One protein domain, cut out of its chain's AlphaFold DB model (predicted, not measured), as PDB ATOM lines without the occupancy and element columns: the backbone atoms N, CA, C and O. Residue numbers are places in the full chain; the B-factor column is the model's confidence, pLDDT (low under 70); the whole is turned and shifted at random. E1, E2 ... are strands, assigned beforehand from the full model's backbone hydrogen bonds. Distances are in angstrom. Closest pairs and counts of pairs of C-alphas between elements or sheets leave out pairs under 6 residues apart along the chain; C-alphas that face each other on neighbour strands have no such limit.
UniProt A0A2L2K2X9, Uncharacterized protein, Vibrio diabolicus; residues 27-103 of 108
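AT A GLANCE: This is residues 27 to 103 of the 108 residues of an uncharacterized protein of Vibrio diabolicus (UniProt A0A2L2K2X9). Two antiparallel sheets form a sandwich, only partly face to face, with their strands crossed almost at right angles. The twisted, branched sheet E1 to E5 makes one layer, and the long three-strand ribbon E6, E7, E8, in that order, crosses it as the other. The printed part has 77 residues, with eight strands named E1 to E8 along the chain and no named helix; the class is all strand. It is compact, with a radius of gyration of the C-alphas of 13.2 A and spans of 37 by 33 by 23 A.

IN THESE COORDINATES: E1, residues 27 to 33, begins at C-alpha 27 (-4.924, -7.070, 47.382). E2 is residues 39 to 46, 22.5 A long, and E3 residues 49 to 57, 24.1 A. E4 is residues 60 to 63 and E5 residues 66 to 68. E6 is residues 71 to 78, 23.2 A. E7, residues 81 to 90, and E8, residues 93 to 102, each measure 28.6 A; E8 ends at C-alpha 102 (-0.329, -20.670, 32.527).

HOW THE PARTS SIT: E1 to E4 are a meander, each strand the antiparallel neighbour of the one before; E6 to E8 are another. N 31 and O 41 join E1 to E2 within hydrogen-bond range at 2.9 A, and N 42 and O 54 join E2 to E3 at 2.9 A. On the other side of E3 from E2 are E4, with N 57 and O 60 at 2.9 A, and E5, antiparallel, with N 52 and O 66 at 2.8 A. E5 runs on into E6 at 66 degrees, where the chain changes sheets. N 74 and O 85 of E6 and E7 are 2.9 A apart, N 86 and O 97 of E7 and E8 2.8 A. Strands of the two sheets stand at 82 degrees; the closest C-alphas of E5 and E7, Ile 68 and Phe 88, are 7.1 A apart.

THE WHOLE: The farthest C-alphas, Arg 60 and Ala 79, are 38.0 A apart. The printed part has no cut, its links between strands are tight, and no printed residue is under 70 in pLDDT.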
ATOM      1  N   THR A  27      -4.411  -5.705  47.532       91.12
ATOM      2  CA  THR A  27      -4.924  -7.070  47.382       91.12
ATOM      3  C   THR A  27      -3.775  -8.020  47.055       91.12
ATOM      4  O   THR A  27      -3.043  -7.812  46.088       91.12
ATOM      5  N   ILE A  28      -3.608  -9.060  47.874       92.00
ATOM      6  CA  ILE A  28      -2.585 -10.092  47.682       92.00
ATOM      7  C   ILE A  28      -3.196 -11.320  47.013       92.00
ATOM      8  O   ILE A  28      -2.604 -11.809  46.054       92.00
ATOM      9  N   PHE A  29      -4.366 -11.763  47.476       92.56
ATOM     10  CA  PHE A  29      -5.167 -12.815  46.848       92.56
ATOM     11  C   PHE A  29      -6.627 -12.377  46.779       92.56
ATOM     12  O   PHE A  29      -7.176 -11.933  47.788       92.56
ATOM     13  N   ASP A  30      -7.246 -12.554  45.615       92.19
ATOM     14  CA  ASP A  30      -8.689 -12.434  45.399       92.19
ATOM     15  C   ASP A  30      -9.144 -13.634  44.567       92.19
ATOM     16  O   ASP A  30      -8.928 -13.706  43.361       92.19
ATOM     17  N   CYS A  31      -9.701 -14.628  45.251       88.00
ATOM     18  CA  CYS A  31     -10.156 -15.865  44.645       88.00
ATOM     19  C   CYS A  31     -11.671 -15.958  44.795       88.00
ATOM     20  O   CYS A  31     -12.198 -15.947  45.909       88.00
ATOM     21  N   SER A  32     -12.379 -16.102  43.676       90.31
ATOM     22  CA  SER A  32     -13.820 -16.340  43.661       90.31
ATOM     23  C   SER A  32     -14.154 -17.430  42.653       90.31
ATOM     24  O   SER A  32     -14.226 -17.188  41.451       90.31
ATOM     25  N   VAL A  33     -14.426 -18.627  43.161       88.62
ATOM     26  CA  VAL A  33     -14.827 -19.792  42.373       88.62
ATOM     27  C   VAL A  33     -16.293 -20.095  42.657       88.62
ATOM     28  O   VAL A  33     -16.730 -20.097  43.807       88.62
ATOM     29  N   SER A  34     -17.083 -20.326  41.611       88.62
ATOM     30  CA  SER A  34     -18.522 -20.605  41.724       88.62
ATOM     31  C   SER A  34     -18.886 -22.083  41.545       88.62
ATOM     32  O   SER A  34     -19.994 -22.467  41.910       88.62
ATOM     33  N   SER A  35     -17.983 -22.912  41.013       83.94
ATOM     34  CA  SER A  35     -18.221 -24.326  40.688       83.94
ATOM     35  C   SER A  35     -16.927 -25.149  40.818       83.94
ATOM     36  O   SER A  35     -15.865 -24.623  40.493       83.94
ATOM     37  N   PRO A  36     -16.971 -26.423  41.263       86.00
ATOM     38  CA  PRO A  36     -18.156 -27.170  41.706       86.00
ATOM     39  C   PRO A  36     -18.642 -26.770  43.106       86.00
ATOM     40  O   PRO A  36     -19.801 -26.985  43.440       86.00
ATOM     41  N   ASN A  37     -17.774 -26.161  43.913       86.31
ATOM     42  CA  ASN A  37     -18.107 -25.618  45.224       86.31
ATOM     43  C   ASN A  37     -17.848 -24.115  45.204       86.31
ATOM     44  O   ASN A  37     -16.823 -23.673  44.684       86.31
ATOM     45  N   GLN A  38     -18.755 -23.333  45.787       89.81
ATOM     46  CA  GLN A  38     -18.547 -21.895  45.879       89.81
ATOM     47  C   GLN A  38     -17.436 -21.622  46.895       89.81
ATOM     48  O   GLN A  38     -17.563 -22.007  48.055       89.81
ATOM     49  N   LEU A  39     -16.379 -20.933  46.489       88.94
ATOM     50  CA  LEU A  39     -15.305 -20.494  47.367       88.94
ATOM     51  C   LEU A  39     -15.031 -19.021  47.099       88.94
ATOM     52  O   LEU A  39     -14.881 -18.619  45.950       88.94
ATOM     53  N   LYS A  40     -14.984 -18.216  48.160       90.94
ATOM     54  CA  LYS A  40     -14.484 -16.841  48.080       90.94
ATOM     55  C   LYS A  40     -13.429 -16.621  49.138       90.94
ATOM     56  O   LYS A  40     -13.674 -16.963  50.298       90.94
ATOM     57  N   LEU A  41     -12.307 -16.038  48.747       91.00
ATOM     58  CA  LEU A  41     -11.197 -15.708  49.620       91.00
ATOM     59  C   LEU A  41     -10.597 -14.362  49.207       91.00
ATOM     60  O   LEU A  41     -10.243 -14.182  48.048       91.00
ATOM     61  N   LEU A  42     -10.459 -13.450  50.168       92.56
ATOM     62  CA  LEU A  42      -9.808 -12.156  49.980       92.56
ATOM     63  C   LEU A  42      -8.757 -11.954  51.070       92.56
ATOM     64  O   LEU A  42      -9.097 -11.913  52.254       92.56
ATOM     65  N   ILE A  43      -7.499 -11.793  50.660       93.31
ATOM     66  CA  ILE A  43      -6.378 -11.454  51.539       93.31
ATOM     67  C   ILE A  43      -5.752 -10.151  51.058       93.31
ATOM     68  O   ILE A  43      -5.396 -10.012  49.885       93.31
ATOM     69  N   GLN A  44      -5.595  -9.205  51.977       93.56
ATOM     70  CA  GLN A  44      -5.022  -7.892  51.706       93.56
ATOM     71  C   GLN A  44      -3.829  -7.621  52.611       93.56
ATOM     72  O   GLN A  44      -3.765  -8.097  53.741       93.56
ATOM     73  N   GLN A  45      -2.894  -6.819  52.121       90.75
ATOM     74  CA  GLN A  45      -1.862  -6.224  52.948       90.75
ATOM     75  C   GLN A  45      -2.410  -4.960  53.604       90.75
ATOM     76  O   GLN A  45      -2.879  -4.049  52.918       90.75
ATOM     77  N   ARG A  46      -2.328  -4.897  54.935       86.38
ATOM     78  CA  ARG A  46      -2.777  -3.758  55.734       86.38
ATOM     79  C   ARG A  46      -1.862  -3.566  56.934       86.38
ATOM     80  O   ARG A  46      -1.449  -4.528  57.571       86.38
ATOM     81  N   ASN A  47      -1.515  -2.315  57.231       81.38
ATOM     82  CA  ASN A  47      -0.704  -1.943  58.398       81.38
ATOM     83  C   ASN A  47       0.626  -2.718  58.549       81.38
ATOM     84  O   ASN A  47       1.095  -2.933  59.661       81.38
ATOM     85  N   GLY A  48       1.246  -3.129  57.437       79.25
ATOM     86  CA  GLY A  48       2.498  -3.898  57.449       79.25
ATOM     87  C   GLY A  48       2.336  -5.409  57.671       79.25
ATOM     88  O   GLY A  48       3.339  -6.115  57.680       79.25
ATOM     89  N   GLY A  49       1.105  -5.913  57.796       87.31
ATOM     90  CA  GLY A  49       0.778  -7.338  57.878       87.31
ATOM     91  C   GLY A  49      -0.201  -7.780  56.790       87.31
ATOM     92  O   GLY A  49      -0.596  -6.985  55.932       87.31
ATOM     93  N   LEU A  50      -0.588  -9.056  56.826       92.38
ATOM     94  CA  LEU A  50      -1.650  -9.598  55.982       92.38
ATOM     95  C   LEU A  50      -2.932  -9.787  56.795       92.38
ATOM     96  O   LEU A  50      -2.899 -10.228  57.941       92.38
ATOM     97  N   GLU A  51      -4.062  -9.475  56.176       92.56
ATOM     98  CA  GLU A  51      -5.399  -9.665  56.725       92.56
ATOM     99  C   GLU A  51      -6.207 -10.563  55.788       92.56
ATOM    100  O   GLU A  51      -6.369 -10.256  54.604       92.56
ATOM    101  N   LEU A  52      -6.754 -11.654  56.324       91.38
ATOM    102  CA  LEU A  52      -7.830 -12.403  55.684       91.38
ATOM    103  C   LEU A  52      -9.132 -11.633  55.898       91.38
ATOM    104  O   LEU A  52      -9.712 -11.683  56.979       91.38
ATOM    105  N   ILE A  53      -9.584 -10.925  54.869       91.31
ATOM    106  CA  ILE A  53     -10.778 -10.073  54.909       91.31
ATOM    107  C   ILE A  53     -12.049 -10.901  54.724       91.31
ATOM    108  O   ILE A  53     -13.073 -10.635  55.353       91.31
ATOM    109  N   GLN A  54     -11.990 -11.915  53.862       90.50
ATOM    110  CA  GLN A  54     -13.134 -12.761  53.554       90.50
ATOM    111  C   GLN A  54     -12.690 -14.201  53.341       90.50
ATOM    112  O   GLN A  54     -11.769 -14.459  52.575       90.50
ATOM    113  N   PHE A  55     -13.409 -15.139  53.956       88.56
ATOM    114  CA  PHE A  55     -13.370 -16.547  53.579       88.56
ATOM    115  C   PHE A  55     -14.768 -17.154  53.665       88.56
ATOM    116  O   PHE A  55     -15.402 -17.169  54.725       88.56
ATOM    117  N   SER A  56     -15.261 -17.668  52.542       88.56
ATOM    118  CA  SER A  56     -16.550 -18.354  52.465       88.56
ATOM    119  C   SER A  56     -16.453 -19.618  51.621       88.56
ATOM    120  O   SER A  56     -15.740 -19.654  50.620       88.56
ATOM    121  N   SER A  57     -17.194 -20.645  52.032       87.94
ATOM    122  CA  SER A  57     -17.298 -21.922  51.328       87.94
ATOM    123  C   SER A  57     -18.759 -22.365  51.289       87.94
ATOM    124  O   SER A  57     -19.435 -22.379  52.323       87.94
ATOM    125  N   ASN A  58     -19.253 -22.713  50.100       88.69
ATOM    126  CA  ASN A  58     -20.635 -23.104  49.814       88.69
ATOM    127  C   ASN A  58     -21.658 -22.098  50.361       88.69
ATOM    128  O   ASN A  58     -22.601 -22.460  51.065       88.69
ATOM    129  N   GLY A  59     -21.406 -20.812  50.099       79.69
ATOM    130  CA  GLY A  59     -22.244 -19.694  50.540       79.69
ATOM    131  C   GLY A  59     -22.201 -19.407  52.044       79.69
ATOM    132  O   GLY A  59     -22.810 -18.442  52.495       79.69
ATOM    133  N   ARG A  60     -21.479 -20.209  52.839       84.19
ATOM    134  CA  ARG A  60     -21.328 -20.002  54.283       84.19
ATOM    135  C   ARG A  60     -20.036 -19.253  54.563       84.19
ATOM    136  O   ARG A  60     -18.959 -19.714  54.180       84.19
ATOM    137  N   GLN A  61     -20.141 -18.127  55.258       82.69
ATOM    138  CA  GLN A  61     -18.984 -17.421  55.795       82.69
ATOM    139  C   GLN A  61     -18.305 -18.306  56.845       82.69
ATOM    140  O   GLN A  61     -18.966 -18.874  57.715       82.69
ATOM    141  N   ARG A  62     -16.995 -18.500  56.698       78.44
ATOM    142  CA  ARG A  62     -16.196 -19.399  57.543       78.44
ATOM    143  C   ARG A  62     -15.214 -18.646  58.427       78.44
ATOM    144  O   ARG A  62     -14.920 -19.133  59.511       78.44
ATOM    145  N   ALA A  63     -14.752 -17.483  57.988       71.31
ATOM    146  CA  ALA A  63     -13.967 -16.578  58.809       71.31
ATOM    147  C   ALA A  63     -14.385 -15.127  58.553       71.31
ATOM    148  O   ALA A  63     -14.757 -14.760  57.432       71.31
ATOM    149  N   GLU A  64     -14.312 -14.329  59.613       71.69
ATOM    150  CA  GLU A  64     -14.229 -12.872  59.549       71.69
ATOM    151  C   GLU A  64     -12.787 -12.431  59.791       71.69
ATOM    152  O   GLU A  64     -11.951 -13.241  60.192       71.69
ATOM    153  N   LEU A  65     -12.542 -11.153  59.493       81.81
ATOM    154  CA  LEU A  65     -11.265 -10.446  59.532       81.81
ATOM    155  C   LEU A  65     -10.250 -11.077  60.504       81.81
ATOM    156  O   LEU A  65     -10.386 -10.967  61.722       81.81
ATOM    157  N   MET A  66      -9.231 -11.739  59.950       87.81
ATOM    158  CA  MET A  66      -8.171 -12.408  60.709       87.81
ATOM    159  C   MET A  66      -6.807 -11.848  60.310       87.81
ATOM    160  O   MET A  66      -6.452 -11.852  59.133       87.81
ATOM    161  N   MET A  67      -6.020 -11.428  61.302       90.31
ATOM    162  CA  MET A  67      -4.611 -11.080  61.108       90.31
ATOM    163  C   MET A  67      -3.784 -12.343  60.862       90.31
ATOM    164  O   MET A  67      -3.879 -13.316  61.611       90.31
ATOM    165  N   ILE A  68      -2.943 -12.309  59.835       90.88
ATOM    166  CA  ILE A  68      -1.964 -13.348  59.531       90.88
ATOM    167  C   ILE A  68      -0.589 -12.804  59.934       90.88
ATOM    168  O   ILE A  68       0.010 -11.995  59.227       90.88
ATOM    169  N   GLU A  69      -0.109 -13.227  61.104       86.56
ATOM    170  CA  GLU A  69       1.136 -12.714  61.697       86.56
ATOM    171  C   GLU A  69       2.386 -13.378  61.117       86.56
ATOM    172  O   GLU A  69       3.377 -12.711  60.827       86.56
ATOM    173  N   VAL A  70       2.332 -14.699  60.933       89.81
ATOM    174  CA  VAL A  70       3.441 -15.499  60.413       89.81
ATOM    175  C   VAL A  70       3.011 -16.101  59.090       89.81
ATOM    176  O   VAL A  70       2.109 -16.938  59.038       89.81
ATOM    177  N   TYR A  71       3.667 -15.659  58.025       92.81
ATOM    178  CA  TYR A  71       3.409 -16.127  56.677       92.81
ATOM    179  C   TYR A  71       4.683 -16.161  55.842       92.81
ATOM    180  O   TYR A  71       5.641 -15.429  56.099       92.81
ATOM    181  N   LYS A  72       4.659 -16.987  54.801       94.50
ATOM    182  CA  LYS A  72       5.635 -16.985  53.720       94.50
ATOM    183  C   LYS A  72       4.906 -16.653  52.425       94.50
ATOM    184  O   LYS A  72       4.038 -17.406  51.995       94.50
ATOM    185  N   LEU A  73       5.260 -15.523  51.821       93.31
ATOM    186  CA  LEU A  73       4.809 -15.143  50.486       93.31
ATOM    187  C   LEU A  73       5.913 -15.498  49.486       93.31
ATOM    188  O   LEU A  73       7.058 -15.091  49.684       93.31
ATOM    189  N   ASP A  74       5.575 -16.235  48.434       94.31
ATOM    190  CA  ASP A  74       6.510 -16.663  47.393       94.31
ATOM    191  C   ASP A  74       5.963 -16.325  46.000       94.31
ATOM    192  O   ASP A  74       4.750 -16.266  45.784       94.31
ATOM    193  N   HIS A  75       6.874 -16.076  45.061       93.06
ATOM    194  CA  HIS A  75       6.545 -15.813  43.662       93.06
ATOM    195  C   HIS A  75       7.467 -16.652  42.790       93.06
ATOM    196  O   HIS A  75       8.688 -16.491  42.814       93.06
ATOM    197  N   TYR A  76       6.868 -17.537  42.008       89.56
ATOM    198  CA  TYR A  76       7.565 -18.378  41.062       89.56
ATOM    199  C   TYR A  76       7.210 -17.946  39.643       89.56
ATOM    200  O   TYR A  76       6.043 -17.891  39.272       89.56
ATOM    201  N   HIS A  77       8.236 -17.653  38.850       88.88
ATOM    202  CA  HIS A  77       8.091 -17.279  37.451       88.88
ATOM    203  C   HIS A  77       8.992 -18.161  36.590       88.88
ATOM    204  O   HIS A  77      10.196 -18.282  36.846       88.88
ATOM    205  N   ARG A  78       8.417 -18.759  35.546       87.69
ATOM    206  CA  ARG A  78       9.147 -19.415  34.453       87.69
ATOM    207  C   ARG A  78       8.435 -19.132  33.129       87.69
ATOM    208  O   ARG A  78       7.346 -18.578  33.111       87.69
ATOM    209  N   ALA A  79       9.031 -19.546  32.011       91.06
ATOM    210  CA  ALA A  79       8.400 -19.379  30.702       91.06
ATOM    211  C   ALA A  79       6.952 -19.909  30.701       91.06
ATOM    212  O   ALA A  79       6.732 -21.079  31.027       91.06
ATOM    213  N   LEU A  80       6.008 -19.037  30.321       87.81
ATOM    214  CA  LEU A  80       4.565 -19.294  30.201       87.81
ATOM    215  C   LEU A  80       3.838 -19.636  31.509       87.81
ATOM    216  O   LEU A  80       2.690 -20.063  31.446       87.81
ATOM    217  N   VAL A  81       4.484 -19.512  32.671       90.44
ATOM    218  CA  VAL A  81       3.889 -19.887  33.957       90.44
ATOM    219  C   VAL A  81       4.258 -18.877  35.034       90.44
ATOM    220  O   VAL A  81       5.436 -18.685  35.347       90.44
ATOM    221  N   ASP A  82       3.221 -18.335  35.655       91.75
ATOM    222  CA  ASP A  82       3.290 -17.473  36.822       91.75
ATOM    223  C   ASP A  82       2.553 -18.138  37.980       91.75
ATOM    224  O   ASP A  82       1.393 -18.528  37.854       91.75
ATOM    225  N   GLU A  83       3.217 -18.261  39.125       92.50
ATOM    226  CA  GLU A  83       2.587 -18.714  40.358       92.50
ATOM    227  C   GLU A  83       2.910 -17.763  41.505       92.50
ATOM    228  O   GLU A  83       4.067 -17.443  41.789       92.50
ATOM    229  N   LYS A  84       1.869 -17.355  42.222       93.31
ATOM    230  CA  LYS A  84       1.985 -16.649  43.494       93.31
ATOM    231  C   LYS A  84       1.464 -17.550  44.595       93.31
ATOM    232  O   LYS A  84       0.328 -18.008  44.506       93.31
ATOM    233  N   SER A  85       2.243 -17.760  45.651       94.75
ATOM    234  CA  SER A  85       1.820 -18.593  46.779       94.75
ATOM    235  C   SER A  85       1.964 -17.896  48.127       94.75
ATOM    236  O   SER A  85       2.828 -17.046  48.337       94.75
ATOM    237  N   LEU A  86       1.066 -18.240  49.044       94.75
ATOM    238  CA  LEU A  86       1.030 -17.773  50.420       94.75
ATOM    239  C   LEU A  86       0.815 -18.964  51.344       94.75
ATOM    240  O   LEU A  86      -0.225 -19.619  51.297       94.75
ATOM    241  N   GLU A  87       1.786 -19.198  52.216       94.81
ATOM    242  CA  GLU A  87       1.702 -20.183  53.285       94.81
ATOM    243  C   GLU A  87       1.569 -19.478  54.637       94.81
ATOM    244  O   GLU A  87       2.310 -18.535  54.925       94.81
ATOM    245  N   PHE A  88       0.637 -19.920  55.477       92.00
ATOM    246  CA  PHE A  88       0.463 -19.412  56.838       92.00
ATOM    247  C   PHE A  88      -0.176 -20.459  57.749       92.00
ATOM    248  O   PHE A  88      -0.750 -21.440  57.286       92.00
ATOM    249  N   ILE A  89      -0.100 -20.247  59.064       88.44
ATOM    250  CA  ILE A  89      -0.683 -21.161  60.051       88.44
ATOM    251  C   ILE A  89      -1.970 -20.565  60.619       88.44
ATOM    252  O   ILE A  89      -2.000 -19.406  61.030       88.44
ATOM    253  N   SER A  90      -3.026 -21.374  60.701       83.19
ATOM    254  CA  SER A  90      -4.267 -21.017  61.394       83.19
ATOM    255  C   SER A  90      -4.828 -22.215  62.151       83.19
ATOM    256  O   SER A  90      -4.923 -23.316  61.612       83.19
ATOM    257  N   GLY A  91      -5.168 -22.026  63.430       82.00
ATOM    258  CA  GLY A  91      -5.734 -23.090  64.268       82.00
ATOM    259  C   GLY A  91      -4.855 -24.344  64.395       82.00
ATOM    260  O   GLY A  91      -5.386 -25.428  64.616       82.00
ATOM    261  N   GLY A  92      -3.535 -24.213  64.221       84.69
ATOM    262  CA  GLY A  92      -2.584 -25.333  64.218       84.69
ATOM    263  C   GLY A  92      -2.417 -26.047  62.870       84.69
ATOM    264  O   GLY A  92      -1.629 -26.985  62.785       84.69
ATOM    265  N   TYR A  93      -3.106 -25.602  61.817       85.56
ATOM    266  CA  TYR A  93      -2.986 -26.143  60.463       85.56
ATOM    267  C   TYR A  93      -2.145 -25.215  59.586       85.56
ATOM    268  O   TYR A  93      -2.350 -24.000  59.621       85.56
ATOM    269  N   SER A  94      -1.235 -25.779  58.781       89.69
ATOM    270  CA  SER A  94      -0.615 -25.032  57.677       89.69
ATOM    271  C   SER A  94      -1.617 -24.921  56.529       89.69
ATOM    272  O   SER A  94      -2.229 -25.912  56.125       89.69
ATOM    273  N   ILE A  95      -1.805 -23.702  56.041       88.75
ATOM    274  CA  ILE A  95      -2.666 -23.355  54.919       88.75
ATOM    275  C   ILE A  95      -1.763 -22.832  53.809       88.75
ATOM    276  O   ILE A  95      -1.057 -21.846  54.006       88.75
ATOM    277  N   LEU A  96      -1.832 -23.474  52.643       92.94
ATOM    278  CA  LEU A  96      -1.176 -23.035  51.416       92.94
ATOM    279  C   LEU A  96      -2.232 -22.552  50.423       92.94
ATOM    280  O   LEU A  96      -3.177 -23.275  50.102       92.94
ATOM    281  N   LEU A  97      -2.052 -21.332  49.934       91.19
ATOM    282  CA  LEU A  97      -2.822 -20.740  48.851       91.19
ATOM    283  C   LEU A  97      -1.880 -20.508  47.678       91.19
ATOM    284  O   LEU A  97      -0.846 -19.876  47.870       91.19
ATOM    285  N   SER A  98      -2.248 -20.964  46.485       91.75
ATOM    286  CA  SER A  98      -1.518 -20.671  45.253       91.75
ATOM    287  C   SER A  98      -2.484 -20.155  44.198       91.75
ATOM    288  O   SER A  98      -3.564 -20.719  44.010       91.75
ATOM    289  N   ASP A  99      -2.084 -19.087  43.522       89.25
ATOM    290  CA  ASP A  99      -2.702 -18.583  42.305       89.25
ATOM    291  C   ASP A  99      -1.760 -18.914  41.152       89.25
ATOM    292  O   ASP A  99      -0.603 -18.490  41.155       89.25
ATOM    293  N   TYR A 100      -2.241 -19.743  40.232       89.56
ATOM    294  CA  TYR A 100      -1.458 -20.312  39.146       89.56
ATOM    295  C   TYR A 100      -2.045 -19.859  37.816       89.56
ATOM    296  O   TYR A 100      -3.203 -20.148  37.501       89.56
ATOM    297  N   HIS A 101      -1.213 -19.211  37.013       87.12
ATOM    298  CA  HIS A 101      -1.519 -18.814  35.653       87.12
ATOM    299  C   HIS A 101      -0.566 -19.517  34.685       87.12
ATOM    300  O   HIS A 101       0.647 -19.537  34.892       87.12
ATOM    301  N   SER A 102      -1.117 -20.098  33.618       87.06
ATOM    302  CA  SER A 102      -0.329 -20.670  32.527       87.06
ATOM    303  C   SER A 102      -0.859 -20.212  31.179       87.06
ATOM    304  O   SER A 102      -2.047 -20.357  30.886       87.06
ATOM    305  N   GLU A 103       0.048 -19.721  30.343       84.56
ATOM    306  CA  GLU A 103      -0.220 -19.325  28.960       84.56
ATOM    307  C   GLU A 103      -0.159 -20.524  27.990       84.56
ATOM    308  O   GLU A 103      -0.533 -20.399  26.824       84.56
TER     309      GLU A 103